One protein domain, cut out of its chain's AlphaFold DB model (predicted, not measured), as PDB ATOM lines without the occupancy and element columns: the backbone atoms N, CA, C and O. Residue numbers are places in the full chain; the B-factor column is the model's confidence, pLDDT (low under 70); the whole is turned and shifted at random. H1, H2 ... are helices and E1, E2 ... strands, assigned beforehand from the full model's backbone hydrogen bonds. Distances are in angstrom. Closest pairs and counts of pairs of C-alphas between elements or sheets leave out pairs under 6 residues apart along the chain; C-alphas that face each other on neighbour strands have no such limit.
ATOM      1  N   SER A   2     -34.889   6.679   8.728       72.75
ATOM      2  CA  SER A   2     -35.604   7.590   9.632       72.75
ATOM      3  C   SER A   2     -35.766   6.963  11.023       72.75
ATOM      4  O   SER A   2     -35.792   5.743  11.157       72.75
ATOM      5  N   GLU A   3     -35.890   7.788  12.062       84.69
ATOM      6  CA  GLU A   3     -36.148   7.323  13.436       84.69
ATOM      7  C   GLU A   3     -37.432   6.473  13.524       84.69
ATOM      8  O   GLU A   3     -37.495   5.496  14.268       84.69
ATOM      9  N   LEU A   4     -38.430   6.788  12.691       83.69
ATOM     10  CA  LEU A   4     -39.687   6.050  12.604       83.69
ATOM     11  C   LEU A   4     -39.505   4.641  12.012       83.69
ATOM     12  O   LEU A   4     -40.113   3.702  12.517       83.69
ATOM     13  N   HIS A   5     -38.636   4.469  11.012       85.00
ATOM     14  CA  HIS A   5     -38.324   3.155  10.431       85.00
ATOM     15  C   HIS A   5     -37.800   2.172  11.492       85.00
ATOM     16  O   HIS A   5     -38.247   1.028  11.563       85.00
ATOM     17  N   GLU A   6     -36.902   2.630  12.368       88.50
ATOM     18  CA  GLU A   6     -36.342   1.810  13.452       88.50
ATOM     19  C   GLU A   6     -37.403   1.432  14.499       88.50
ATOM     20  O   GLU A   6     -37.448   0.294  14.979       88.50
ATOM     21  N   ILE A   7     -38.307   2.364  14.824       92.75
ATOM     22  CA  ILE A   7     -39.427   2.106  15.740       92.75
ATOM     23  C   ILE A   7     -40.357   1.041  15.153       92.75
ATOM     24  O   ILE A   7     -40.678   0.071  15.844       92.75
ATOM     25  N   LEU A   8     -40.758   1.183  13.887       91.75
ATOM     26  CA  LEU A   8     -41.606   0.206  13.202       91.75
ATOM     27  C   LEU A   8     -40.942  -1.173  13.165       91.75
ATOM     28  O   LEU A   8     -41.596  -2.174  13.466       91.75
ATOM     29  N   TRP A   9     -39.628  -1.234  12.932       91.25
ATOM     30  CA  TRP A   9     -38.887  -2.491  13.000       91.25
ATOM     31  C   TRP A   9     -38.926  -3.149  14.376       91.25
ATOM     32  O   TRP A   9     -39.075  -4.367  14.470       91.25
ATOM     33  N   SER A  10     -38.842  -2.365  15.450       92.44
ATOM     34  CA  SER A  10     -38.915  -2.904  16.812       92.44
ATOM     35  C   SER A  10     -40.286  -3.500  17.163       92.44
ATOM     36  O   SER A  10     -40.375  -4.387  18.013       92.44
ATOM     37  N   LEU A  11     -41.350  -3.030  16.502       92.88
ATOM     38  CA  LEU A  11     -42.732  -3.468  16.716       92.88
ATOM     39  C   LEU A  11     -43.156  -4.585  15.751       92.88
ATOM     40  O   LEU A  11     -44.083  -5.343  16.051       92.88
ATOM     41  N   CYS A  12     -42.507  -4.678  14.591       93.56
ATOM     42  CA  CYS A  12     -42.886  -5.596  13.531       93.56
ATOM     43  C   CYS A  12     -42.696  -7.061  13.938       93.56
ATOM     44  O   CYS A  12     -41.600  -7.509  14.285       93.56
ATOM     45  N   GLN A  13     -43.772  -7.843  13.842       94.06
ATOM     46  CA  GLN A  13     -43.730  -9.264  14.154       94.06
ATOM     47  C   GLN A  13     -43.212 -10.091  12.975       94.06
ATOM     48  O   GLN A  13     -43.600  -9.896  11.817       94.06
ATOM     49  N   LYS A  14     -42.360 -11.057  13.319       93.88
ATOM     50  CA  LYS A  14     -41.800 -12.076  12.430       93.88
ATOM     51  C   LYS A  14     -42.559 -13.379  12.632       93.88
ATOM     52  O   LYS A  14     -42.588 -13.899  13.748       93.88
ATOM     53  N   LEU A  15     -43.185 -13.889  11.578       93.62
ATOM     54  CA  LEU A  15     -43.989 -15.109  11.616       93.62
ATOM     55  C   LEU A  15     -43.350 -16.210  10.764       93.62
ATOM     56  O   LEU A  15     -42.773 -15.902   9.724       93.62
ATOM     57  N   PRO A  16     -43.527 -17.503  11.099       93.38
ATOM     58  CA  PRO A  16     -43.047 -18.600  10.251       93.38
ATOM     59  C   PRO A  16     -43.583 -18.543   8.813       93.38
ATOM     60  O   PRO A  16     -42.895 -18.940   7.877       93.38
ATOM     61  N   SER A  17     -44.796 -18.008   8.631       91.19
ATOM     62  CA  SER A  17     -45.422 -17.812   7.321       91.19
ATOM     63  C   SER A  17     -44.758 -16.735   6.462       91.19
ATOM     64  O   SER A  17     -45.005 -16.722   5.253       91.19
ATOM     65  N   ASP A  18     -43.958 -15.842   7.055       90.38
ATOM     66  CA  ASP A  18     -43.222 -14.818   6.317       90.38
ATOM     67  C   ASP A  18     -42.144 -15.450   5.441       90.38
ATOM     68  O   ASP A  18     -41.652 -16.554   5.698       90.38
ATOM     69  N   PHE A  19     -41.733 -14.712   4.414       85.25
ATOM     70  CA  PHE A  19     -40.572 -15.101   3.639       85.25
ATOM     71  C   PHE A  19     -39.292 -14.994   4.459       85.25
ATOM     72  O   PHE A  19     -39.136 -14.121   5.320       85.25
ATOM     73  N   ARG A  20     -38.333 -15.859   4.148       84.56
ATOM     74  CA  ARG A  20     -36.957 -15.694   4.618       84.56
ATOM     75  C   ARG A  20     -36.411 -14.313   4.201       84.56
ATOM     76  O   ARG A  20     -36.687 -13.883   3.082       84.56
ATOM     77  N   PRO A  21     -35.624 -13.643   5.067       83.50
ATOM     78  CA  PRO A  21     -35.094 -14.131   6.348       83.50
ATOM     79  C   PRO A  21     -36.019 -13.906   7.560       83.50
ATOM     80  O   PRO A  21     -35.643 -14.245   8.680       83.50
ATOM     81  N   TYR A  22     -37.191 -13.302   7.369       86.81
ATOM     82  CA  TYR A  22     -38.078 -12.891   8.462       86.81
ATOM     83  C   TYR A  22     -38.968 -14.024   8.972       86.81
ATOM     84  O   TYR A  22     -39.333 -14.022  10.143       86.81
ATOM     85  N   GLY A  23     -39.255 -15.003   8.120       89.88
ATOM     86  CA  GLY A  23     -39.934 -16.243   8.470       89.88
ATOM     87  C   GLY A  23     -39.234 -17.461   7.887       89.88
ATOM     88  O   GLY A  23     -38.027 -17.460   7.636       89.88
ATOM     89  N   GLU A  24     -40.001 -18.520   7.665       91.62
ATOM     90  CA  GLU A  24     -39.480 -19.807   7.205       91.62
ATOM     91  C   GLU A  24     -39.827 -20.095   5.744       91.62
ATOM     92  O   GLU A  24     -39.186 -20.958   5.133       91.62
ATOM     93  N   ARG A  25     -40.792 -19.361   5.171       87.81
ATOM     94  CA  ARG A  25     -41.275 -19.583   3.808       87.81
ATOM     95  C   ARG A  25     -40.195 -19.220   2.798       87.81
ATOM     96  O   ARG A  25     -39.629 -18.126   2.817       87.81
ATOM     97  N   ASP A  26     -39.903 -20.149   1.897       81.81
ATOM     98  CA  ASP A  26     -38.971 -19.896   0.807       81.81
ATOM     99  C   ASP A  26     -39.701 -19.190  -0.338       81.81
ATOM    100  O   ASP A  26     -40.723 -19.669  -0.832       81.81
ATOM    101  N   ARG A  27     -39.180 -18.032  -0.748       76.38
ATOM    102  CA  ARG A  27     -39.763 -17.238  -1.830       76.38
ATOM    103  C   ARG A  27     -39.662 -17.958  -3.174       76.38
ATOM    104  O   ARG A  27     -40.554 -17.808  -3.998       76.38
ATOM    105  N   ALA A  28     -38.632 -18.779  -3.378       72.94
ATOM    106  CA  ALA A  28     -38.427 -19.499  -4.632       72.94
ATOM    107  C   ALA A  28     -39.428 -20.647  -4.848       72.94
ATOM    108  O   ALA A  28     -39.620 -21.077  -5.982       72.94
ATOM    109  N   THR A  29     -40.048 -21.154  -3.778       79.69
ATOM    110  CA  THR A  29     -40.966 -22.303  -3.843       79.69
ATOM    111  C   THR A  29     -42.398 -21.967  -3.434       79.69
ATOM    112  O   THR A  29     -43.230 -22.867  -3.372       79.69
ATOM    113  N   ALA A  30     -42.689 -20.713  -3.087       75.19
ATOM    114  CA  ALA A  30     -44.032 -20.297  -2.708       75.19
ATOM    115  C   ALA A  30     -44.938 -20.167  -3.940       75.19
ATOM    116  O   ALA A  30     -44.488 -19.724  -4.993       75.19
ATOM    117  N   GLU A  31     -46.222 -20.504  -3.780       69.62
ATOM    118  CA  GLU A  31     -47.235 -20.376  -4.842       69.62
ATOM    119  C   GLU A  31     -47.333 -18.939  -5.371       69.62
ATOM    120  O   GLU A  31     -47.422 -18.728  -6.577       69.62
ATOM    121  N   SER A  32     -47.203 -17.953  -4.477       69.19
ATOM    122  CA  SER A  32     -46.921 -16.565  -4.835       69.19
ATOM    123  C   SER A  32     -45.605 -16.114  -4.190       69.19
ATOM    124  O   SER A  32     -45.485 -16.198  -2.959       69.19
ATOM    125  N   PRO A  33     -44.623 -15.631  -4.979       68.44
ATOM    126  CA  PRO A  33     -43.372 -15.062  -4.477       68.44
ATOM    127  C   PRO A  33     -43.485 -13.568  -4.122       68.44
ATOM    128  O   PRO A  33     -42.511 -12.988  -3.637       68.44
ATOM    129  N   ALA A  34     -44.634 -12.939  -4.385       71.44
ATOM    130  CA  ALA A  34     -44.882 -11.544  -4.045       71.44
ATOM    131  C   ALA A  34     -45.179 -11.398  -2.545       71.44
ATOM    132  O   ALA A  34     -45.857 -12.227  -1.931       71.44
ATOM    133  N   ASP A  35     -44.616 -10.356  -1.941       78.12
ATOM    134  CA  ASP A  35     -44.922  -9.933  -0.575       78.12
ATOM    135  C   ASP A  35     -46.087  -8.935  -0.573       78.12
ATOM    136  O   ASP A  35     -46.608  -8.574  -1.625       78.12
ATOM    137  N   CYS A  36     -46.562  -8.548   0.610       80.44
ATOM    138  CA  CYS A  36     -47.799  -7.781   0.693       80.44
ATOM    139  C   CYS A  36     -47.690  -6.381   0.064       80.44
ATOM    140  O   CYS A  36     -48.631  -5.983  -0.616       80.44
ATOM    141  N   SER A  37     -46.560  -5.682   0.216       73.25
ATOM    142  CA  SER A  37     -46.350  -4.368  -0.413       73.25
ATOM    143  C   SER A  37     -46.197  -4.451  -1.935       73.25
ATOM    144  O   SER A  37     -46.495  -3.492  -2.637       73.25
ATOM    145  N   SER A  38     -45.833  -5.618  -2.473       73.44
ATOM    146  CA  SER A  38     -45.668  -5.856  -3.912       73.44
ATOM    147  C   SER A  38     -46.971  -6.254  -4.630       73.44
ATOM    148  O   SER A  38     -46.978  -7.179  -5.446       73.44
ATOM    149  N   GLY A  39     -48.081  -5.572  -4.330       70.12
ATOM    150  CA  GLY A  39     -49.341  -5.719  -5.074       70.12
ATOM    151  C   GLY A  39     -50.337  -6.734  -4.510       70.12
ATOM    152  O   GLY A  39     -51.125  -7.299  -5.269       70.12
ATOM    153  N   CYS A  40     -50.315  -6.990  -3.197       86.19
ATOM    154  CA  CYS A  40     -51.426  -7.683  -2.548       86.19
ATOM    155  C   CYS A  40     -52.594  -6.708  -2.376       86.19
ATOM    156  O   CYS A  40     -52.434  -5.685  -1.713       86.19
ATOM    157  N   ILE A  41     -53.782  -7.064  -2.860       88.00
ATOM    158  CA  ILE A  41     -54.988  -6.213  -2.780       88.00
ATOM    159  C   ILE A  41     -55.416  -5.911  -1.337       88.00
ATOM    160  O   ILE A  41     -56.178  -4.990  -1.068       88.00
ATOM    161  N   HIS A  42     -54.934  -6.713  -0.385       92.00
ATOM    162  CA  HIS A  42     -55.251  -6.583   1.037       92.00
ATOM    163  C   HIS A  42     -54.199  -5.800   1.830       92.00
ATOM    164  O   HIS A  42     -54.275  -5.766   3.062       92.00
ATOM    165  N   PHE A  43     -53.167  -5.262   1.181       92.25
ATOM    166  CA  PHE A  43     -52.138  -4.470   1.847       92.25
ATOM    167  C   PHE A  43     -52.567  -3.009   1.933       92.25
ATOM    168  O   PHE A  43     -52.808  -2.365   0.920       92.25
ATOM    169  N   LEU A  44     -52.659  -2.495   3.157       91.31
ATOM    170  CA  LEU A  44     -52.978  -1.097   3.419       91.31
ATOM    171  C   LEU A  44     -51.680  -0.367   3.788       91.31
ATOM    172  O   LEU A  44     -51.190  -0.594   4.899       91.31
ATOM    173  N   PRO A  45     -51.095   0.449   2.895       86.56
ATOM    174  CA  PRO A  45     -49.858   1.165   3.191       86.56
ATOM    175  C   PRO A  45     -50.059   2.156   4.346       86.56
ATOM    176  O   PRO A  45     -51.156   2.677   4.562       86.56
ATOM    177  N   LEU A  46     -49.003   2.392   5.124       88.94
ATOM    178  CA  LEU A  46     -48.975   3.502   6.075       88.94
ATOM    179  C   LEU A  46     -48.958   4.831   5.317       88.94
ATOM    180  O   LEU A  46     -48.487   4.907   4.191       88.94
ATOM    181  N   ASP A  47     -49.435   5.890   5.956       78.31
ATOM    182  CA  ASP A  47     -49.382   7.225   5.368       78.31
ATOM    183  C   ASP A  47     -47.942   7.789   5.353       78.31
ATOM    184  O   ASP A  47     -47.130   7.506   6.245       78.31
ATOM    185  N   GLY A  48     -47.632   8.607   4.346       77.75
ATOM    186  CA  GLY A  48     -46.330   9.256   4.157       77.75
ATOM    187  C   GLY A  48     -45.217   8.370   3.575       77.75
ATOM    188  O   GLY A  48     -45.448   7.301   3.020       77.75
ATOM    189  N   GLU A  49     -43.963   8.825   3.708       70.25
ATOM    190  CA  GLU A  49     -42.783   8.257   3.018       70.25
ATOM    191  C   GLU A  49     -42.512   6.771   3.314       70.25
ATOM    192  O   GLU A  49     -41.844   6.097   2.535       70.25
ATOM    193  N   LEU A  50     -43.008   6.249   4.441       77.88
ATOM    194  CA  LEU A  50     -42.839   4.841   4.807       77.88
ATOM    195  C   LEU A  50     -43.919   3.930   4.221       77.88
ATOM    196  O   LEU A  50     -43.745   2.718   4.293       77.88
ATOM    197  N   GLY A  51     -44.990   4.470   3.633       77.38
ATOM    198  CA  GLY A  51     -46.077   3.697   3.024       77.38
ATOM    199  C   GLY A  51     -45.646   2.778   1.887       77.38
ATOM    200  O   GLY A  51     -46.286   1.758   1.644       77.38
ATOM    201  N   MET A  52     -44.518   3.100   1.250       67.88
ATOM    202  CA  MET A  52     -43.887   2.266   0.224       67.88
ATOM    203  C   MET A  52     -43.440   0.910   0.786       67.88
ATOM    204  O   MET A  52     -43.616  -0.124   0.142       67.88
ATOM    205  N   ASP A  53     -42.929   0.910   2.021       76.62
ATOM    206  CA  ASP A  53     -42.306  -0.261   2.637       76.62
ATOM    207  C   ASP A  53     -43.116  -0.810   3.819       76.62
ATOM    208  O   ASP A  53     -42.879  -1.918   4.286       76.62
ATOM    209  N   TRP A  54     -44.044  -0.036   4.372       90.88
ATOM    210  CA  TRP A  54     -44.749  -0.366   5.603       90.88
ATOM    211  C   TRP A  54     -46.246  -0.248   5.411       90.88
ATOM    212  O   TRP A  54     -46.750   0.730   4.872       90.88
ATOM    213  N   GLY A  55     -46.970  -1.222   5.946       93.00
ATOM    214  CA  GLY A  55     -48.424  -1.221   5.926       93.00
ATOM    215  C   GLY A  55     -49.019  -2.215   6.906       93.00
ATOM    216  O   GLY A  55     -48.332  -2.779   7.759       93.00
ATOM    217  N   VAL A  56     -50.317  -2.446   6.790       95.38
ATOM    218  CA  VAL A  56     -51.068  -3.413   7.590       95.38
ATOM    219  C   VAL A  56     -51.773  -4.385   6.655       95.38
ATOM    220  O   VAL A  56     -52.341  -3.994   5.639       95.38
ATOM    221  N   CYS A  57     -51.755  -5.675   6.988       93.88
ATOM    222  CA  CYS A  57     -52.505  -6.667   6.221       93.88
ATOM    223  C   CYS A  57     -53.975  -6.689   6.669       93.88
ATOM    224  O   CYS A  57     -54.275  -7.034   7.813       93.88
ATOM    225  N   ALA A  58     -54.900  -6.360   5.767       93.62
ATOM    226  CA  ALA A  58     -56.342  -6.373   6.023       93.62
ATOM    227  C   ALA A  58     -57.016  -7.730   5.734       93.62
ATOM    228  O   ALA A  58     -58.181  -7.931   6.090       93.62
ATOM    229  N   ASN A  59     -56.296  -8.689   5.135       93.56
ATOM    230  CA  ASN A  59     -56.856 -10.000   4.813       93.56
ATOM    231  C   ASN A  59     -57.121 -10.794   6.100       93.56
ATOM    232  O   ASN A  59     -56.190 -11.273   6.741       93.56
ATOM    233  N   ARG A  60     -58.394 -11.010   6.447       94.62
ATOM    234  CA  ARG A  60     -58.795 -11.753   7.657       94.62
ATOM    235  C   ARG A  60     -58.358 -13.219   7.672       94.62
ATOM    236  O   ARG A  60     -58.335 -13.818   8.742       94.62
ATOM    237  N   LYS A  61     -58.061 -13.807   6.510       93.25
ATOM    238  CA  LYS A  61     -57.551 -15.182   6.407       93.25
ATOM    239  C   LYS A  61     -56.039 -15.246   6.616       93.25
ATOM    240  O   LYS A  61     -55.518 -16.303   6.959       93.25
ATOM    241  N   SER A  62     -55.343 -14.123   6.434       93.38
ATOM    242  CA  SER A  62     -53.893 -14.063   6.556       93.38
ATOM    243  C   SER A  62     -53.449 -14.290   8.002       93.38
ATOM    244  O   SER A  62     -53.988 -13.664   8.917       93.38
ATOM    245  N   PRO A  63     -52.380 -15.073   8.234       93.44
ATOM    246  CA  PRO A  63     -51.680 -15.101   9.518       93.44
ATOM    247  C   PRO A  63     -51.201 -13.717   9.988       93.44
ATOM    248  O   PRO A  63     -50.934 -13.535  11.174       93.44
ATOM    249  N   ARG A  64     -51.090 -12.745   9.069       93.06
ATOM    250  CA  ARG A  64     -50.720 -11.351   9.347       93.06
ATOM    251  C   ARG A  64     -51.912 -10.403   9.514       93.06
ATOM    252  O   ARG A  64     -51.688  -9.198   9.577       93.06
ATOM    253  N   ALA A  65     -53.150 -10.895   9.578       95.88
ATOM    254  CA  ALA A  65     -54.338 -10.047   9.701       95.88
ATOM    255  C   ALA A  65     -54.205  -9.028  10.853       95.88
ATOM    256  O   ALA A  65     -54.045  -9.403  12.015       95.88
ATOM    257  N   GLY A  66     -54.271  -7.736  10.527       94.62
ATOM    258  CA  GLY A  66     -54.149  -6.626  11.475       94.62
ATOM    259  C   GLY A  66     -52.732  -6.351  11.990       94.62
ATOM    260  O   GLY A  66     -52.571  -5.510  12.873       94.62
ATOM    261  N   LEU A  67     -51.704  -7.032  11.476       95.38
ATOM    262  CA  LEU A  67     -50.315  -6.810  11.878       95.38
ATOM    263  C   LEU A  67     -49.621  -5.795  10.969       95.38
ATOM    264  O   LEU A  67     -49.756  -5.839   9.741       95.38
ATOM    265  N   LEU A  68     -48.793  -4.952  11.591       95.31
ATOM    266  CA  LEU A  68     -47.782  -4.158  10.900       95.31
ATOM    267  C   LEU A  68     -46.908  -5.091  10.055       95.31
ATOM    268  O   LEU A  68     -46.430  -6.111  10.550       95.31
ATOM    269  N   THR A  69     -46.740  -4.770   8.782       91.81
ATOM    270  CA  THR A  69     -46.106  -5.608   7.767       91.81
ATOM    271  C   THR A  69     -45.111  -4.766   6.991       91.81
ATOM    272  O   THR A  69     -45.468  -3.709   6.480       91.81
ATOM    273  N   PHE A  70     -43.871  -5.242   6.948       89.94
ATOM    274  CA  PHE A  70     -42.797  -4.630   6.181       89.94
ATOM    275  C   PHE A  70     -42.719  -5.224   4.769       89.94
ATOM    276  O   PHE A  70     -43.107  -6.377   4.544       89.94
ATOM    277  N   GLU A  71     -42.151  -4.454   3.848       72.25
ATOM    278  CA  GLU A  71     -41.688  -4.875   2.538       72.25
ATOM    279  C   GLU A  71     -40.895  -6.181   2.689       72.25
ATOM    280  O   GLU A  71     -40.157  -6.409   3.648       72.25
ATOM    281  N   HIS A  72     -41.111  -7.127   1.785       69.88
ATOM    282  CA  HIS A  72     -40.531  -8.467   1.878       69.88
ATOM    283  C   HIS A  72     -41.077  -9.418   2.952       69.88
ATOM    284  O   HIS A  72     -40.716 -10.601   2.927       69.88
ATOM    285  N   GLN A  73     -42.012  -8.991   3.806       78.75
ATOM    286  CA  GLN A  73     -42.880  -9.903   4.555       78.75
ATOM    287  C   GLN A  73     -44.163 -10.178   3.770       78.75
ATOM    288  O   GLN A  73     -44.810  -9.288   3.227       78.75
ATOM    289  N   GLY A  74     -44.557 -11.444   3.702       73.19
ATOM    290  CA  GLY A  74     -45.706 -11.866   2.913       73.19
ATOM    291  C   GLY A  74     -46.394 -13.054   3.549       73.19
ATOM    292  O   GLY A  74     -45.806 -13.783   4.340       73.19
ATOM    293  N   CYS A  75     -47.638 -13.308   3.170       87.88
ATOM    294  CA  CYS A  75     -48.416 -14.440   3.666       87.88
ATOM    295  C   CYS A  75     -48.821 -15.372   2.511       87.88
ATOM    296  O   CYS A  75     -48.710 -14.966   1.354       87.88
ATOM    297  N   PRO A  76     -49.193 -16.634   2.790       88.56
ATOM    298  CA  PRO A  76     -49.697 -17.542   1.760       88.56
ATOM    299  C   PRO A  76     -51.019 -17.064   1.146       88.56
ATOM    300  O   PRO A  76     -51.273 -17.328  -0.018       88.56
ATOM    301  N   GLU A  77     -51.805 -16.287   1.897       92.56
ATOM    302  CA  GLU A  77     -53.081 -15.689   1.472       92.56
ATOM    303  C   GLU A  77     -52.883 -14.404   0.639       92.56
ATOM    304  O   GLU A  77     -53.643 -13.438   0.758       92.56
ATOM    305  N   PHE A  78     -51.797 -14.345  -0.133       86.44
ATOM    306  CA  PHE A  78     -51.539 -13.253  -1.062       86.44
ATOM    307  C   PHE A  78     -52.545 -13.334  -2.215       86.44
ATOM    308  O   PHE A  78     -52.661 -14.373  -2.862       86.44
ATOM    309  N   GLU A  79     -53.225 -12.228  -2.497       87.12
ATOM    310  CA  GLU A  79     -54.181 -12.114  -3.597       87.12
ATOM    311  C   GLU A  79     -53.805 -10.882  -4.430       87.12
ATOM    312  O   GLU A  79     -53.676  -9.788  -3.882       87.12
ATOM    313  N   ALA A  80     -53.598 -11.071  -5.735       77.75
ATOM    314  CA  ALA A  80     -53.387  -9.997  -6.709       77.75
ATOM    315  C   ALA A  80     -54.626  -9.867  -7.606       77.75
ATOM    316  O   ALA A  80     -55.342 -10.850  -7.818       77.75
ATOM    317  N   GLU A  81     -54.873  -8.678  -8.151       52.34
ATOM    318  CA  GLU A  81     -55.977  -8.451  -9.088       52.34
ATOM    319  C   GLU A  81     -55.799  -9.261 -10.389       52.34
ATOM    320  O   GLU A  81     -54.837  -9.077 -11.130       52.34
TER     321      GLU A  81
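This is residues 2 to 81 of the 257 residues of an uncharacterized protein of Chthoniobacter flavus Ellin428 (UniProt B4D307). Little regular structure: a small antiparallel sheet, E1 - E2 - E3, sits among long loops, with short helix H1 near its E3 edge and the long loop 12 to 42 leading from H1 back to E1. The 80 printed residues hold H1, E1, E2, E3 in that order; the class is mixed, with only 19 residues in named elements. The whole is compact, radius of gyration of the C-alphas 11.7 A, and spans 34 by 26 by 20 A.

E2, residues 54 to 57, is 10.0 A long; E1 is residues 43 to 45 and E3 68 to 70, ending at C-alpha 70 (-42.797, -4.630, 6.181). H1, residues 3 to 11, is 13.1 A long, from C-alpha 3 (-36.148, 7.323, 13.436).

The strands form a meander, each the antiparallel neighbour of the one before. Hairpin E1 and E2 has N 44 and O 56 within hydrogen-bond range, 2.9 A; hairpin E2 and E3 has N 69 and O 55, 2.7 A. H1 only grazes the sheet with residues 5 to 11; its closest C-alphas to E3 are Leu 11 and Leu 68, 7.7 A. In H1 every O i to N i+4 pair is within range.

The C-alphas farthest apart, Glu 3 and Glu 31, are 35.0 A apart. The printed part has no cut; H1 to E1 is a long link. pLDDT is under 70 at residues 31 to 33, 52, 72 and 81.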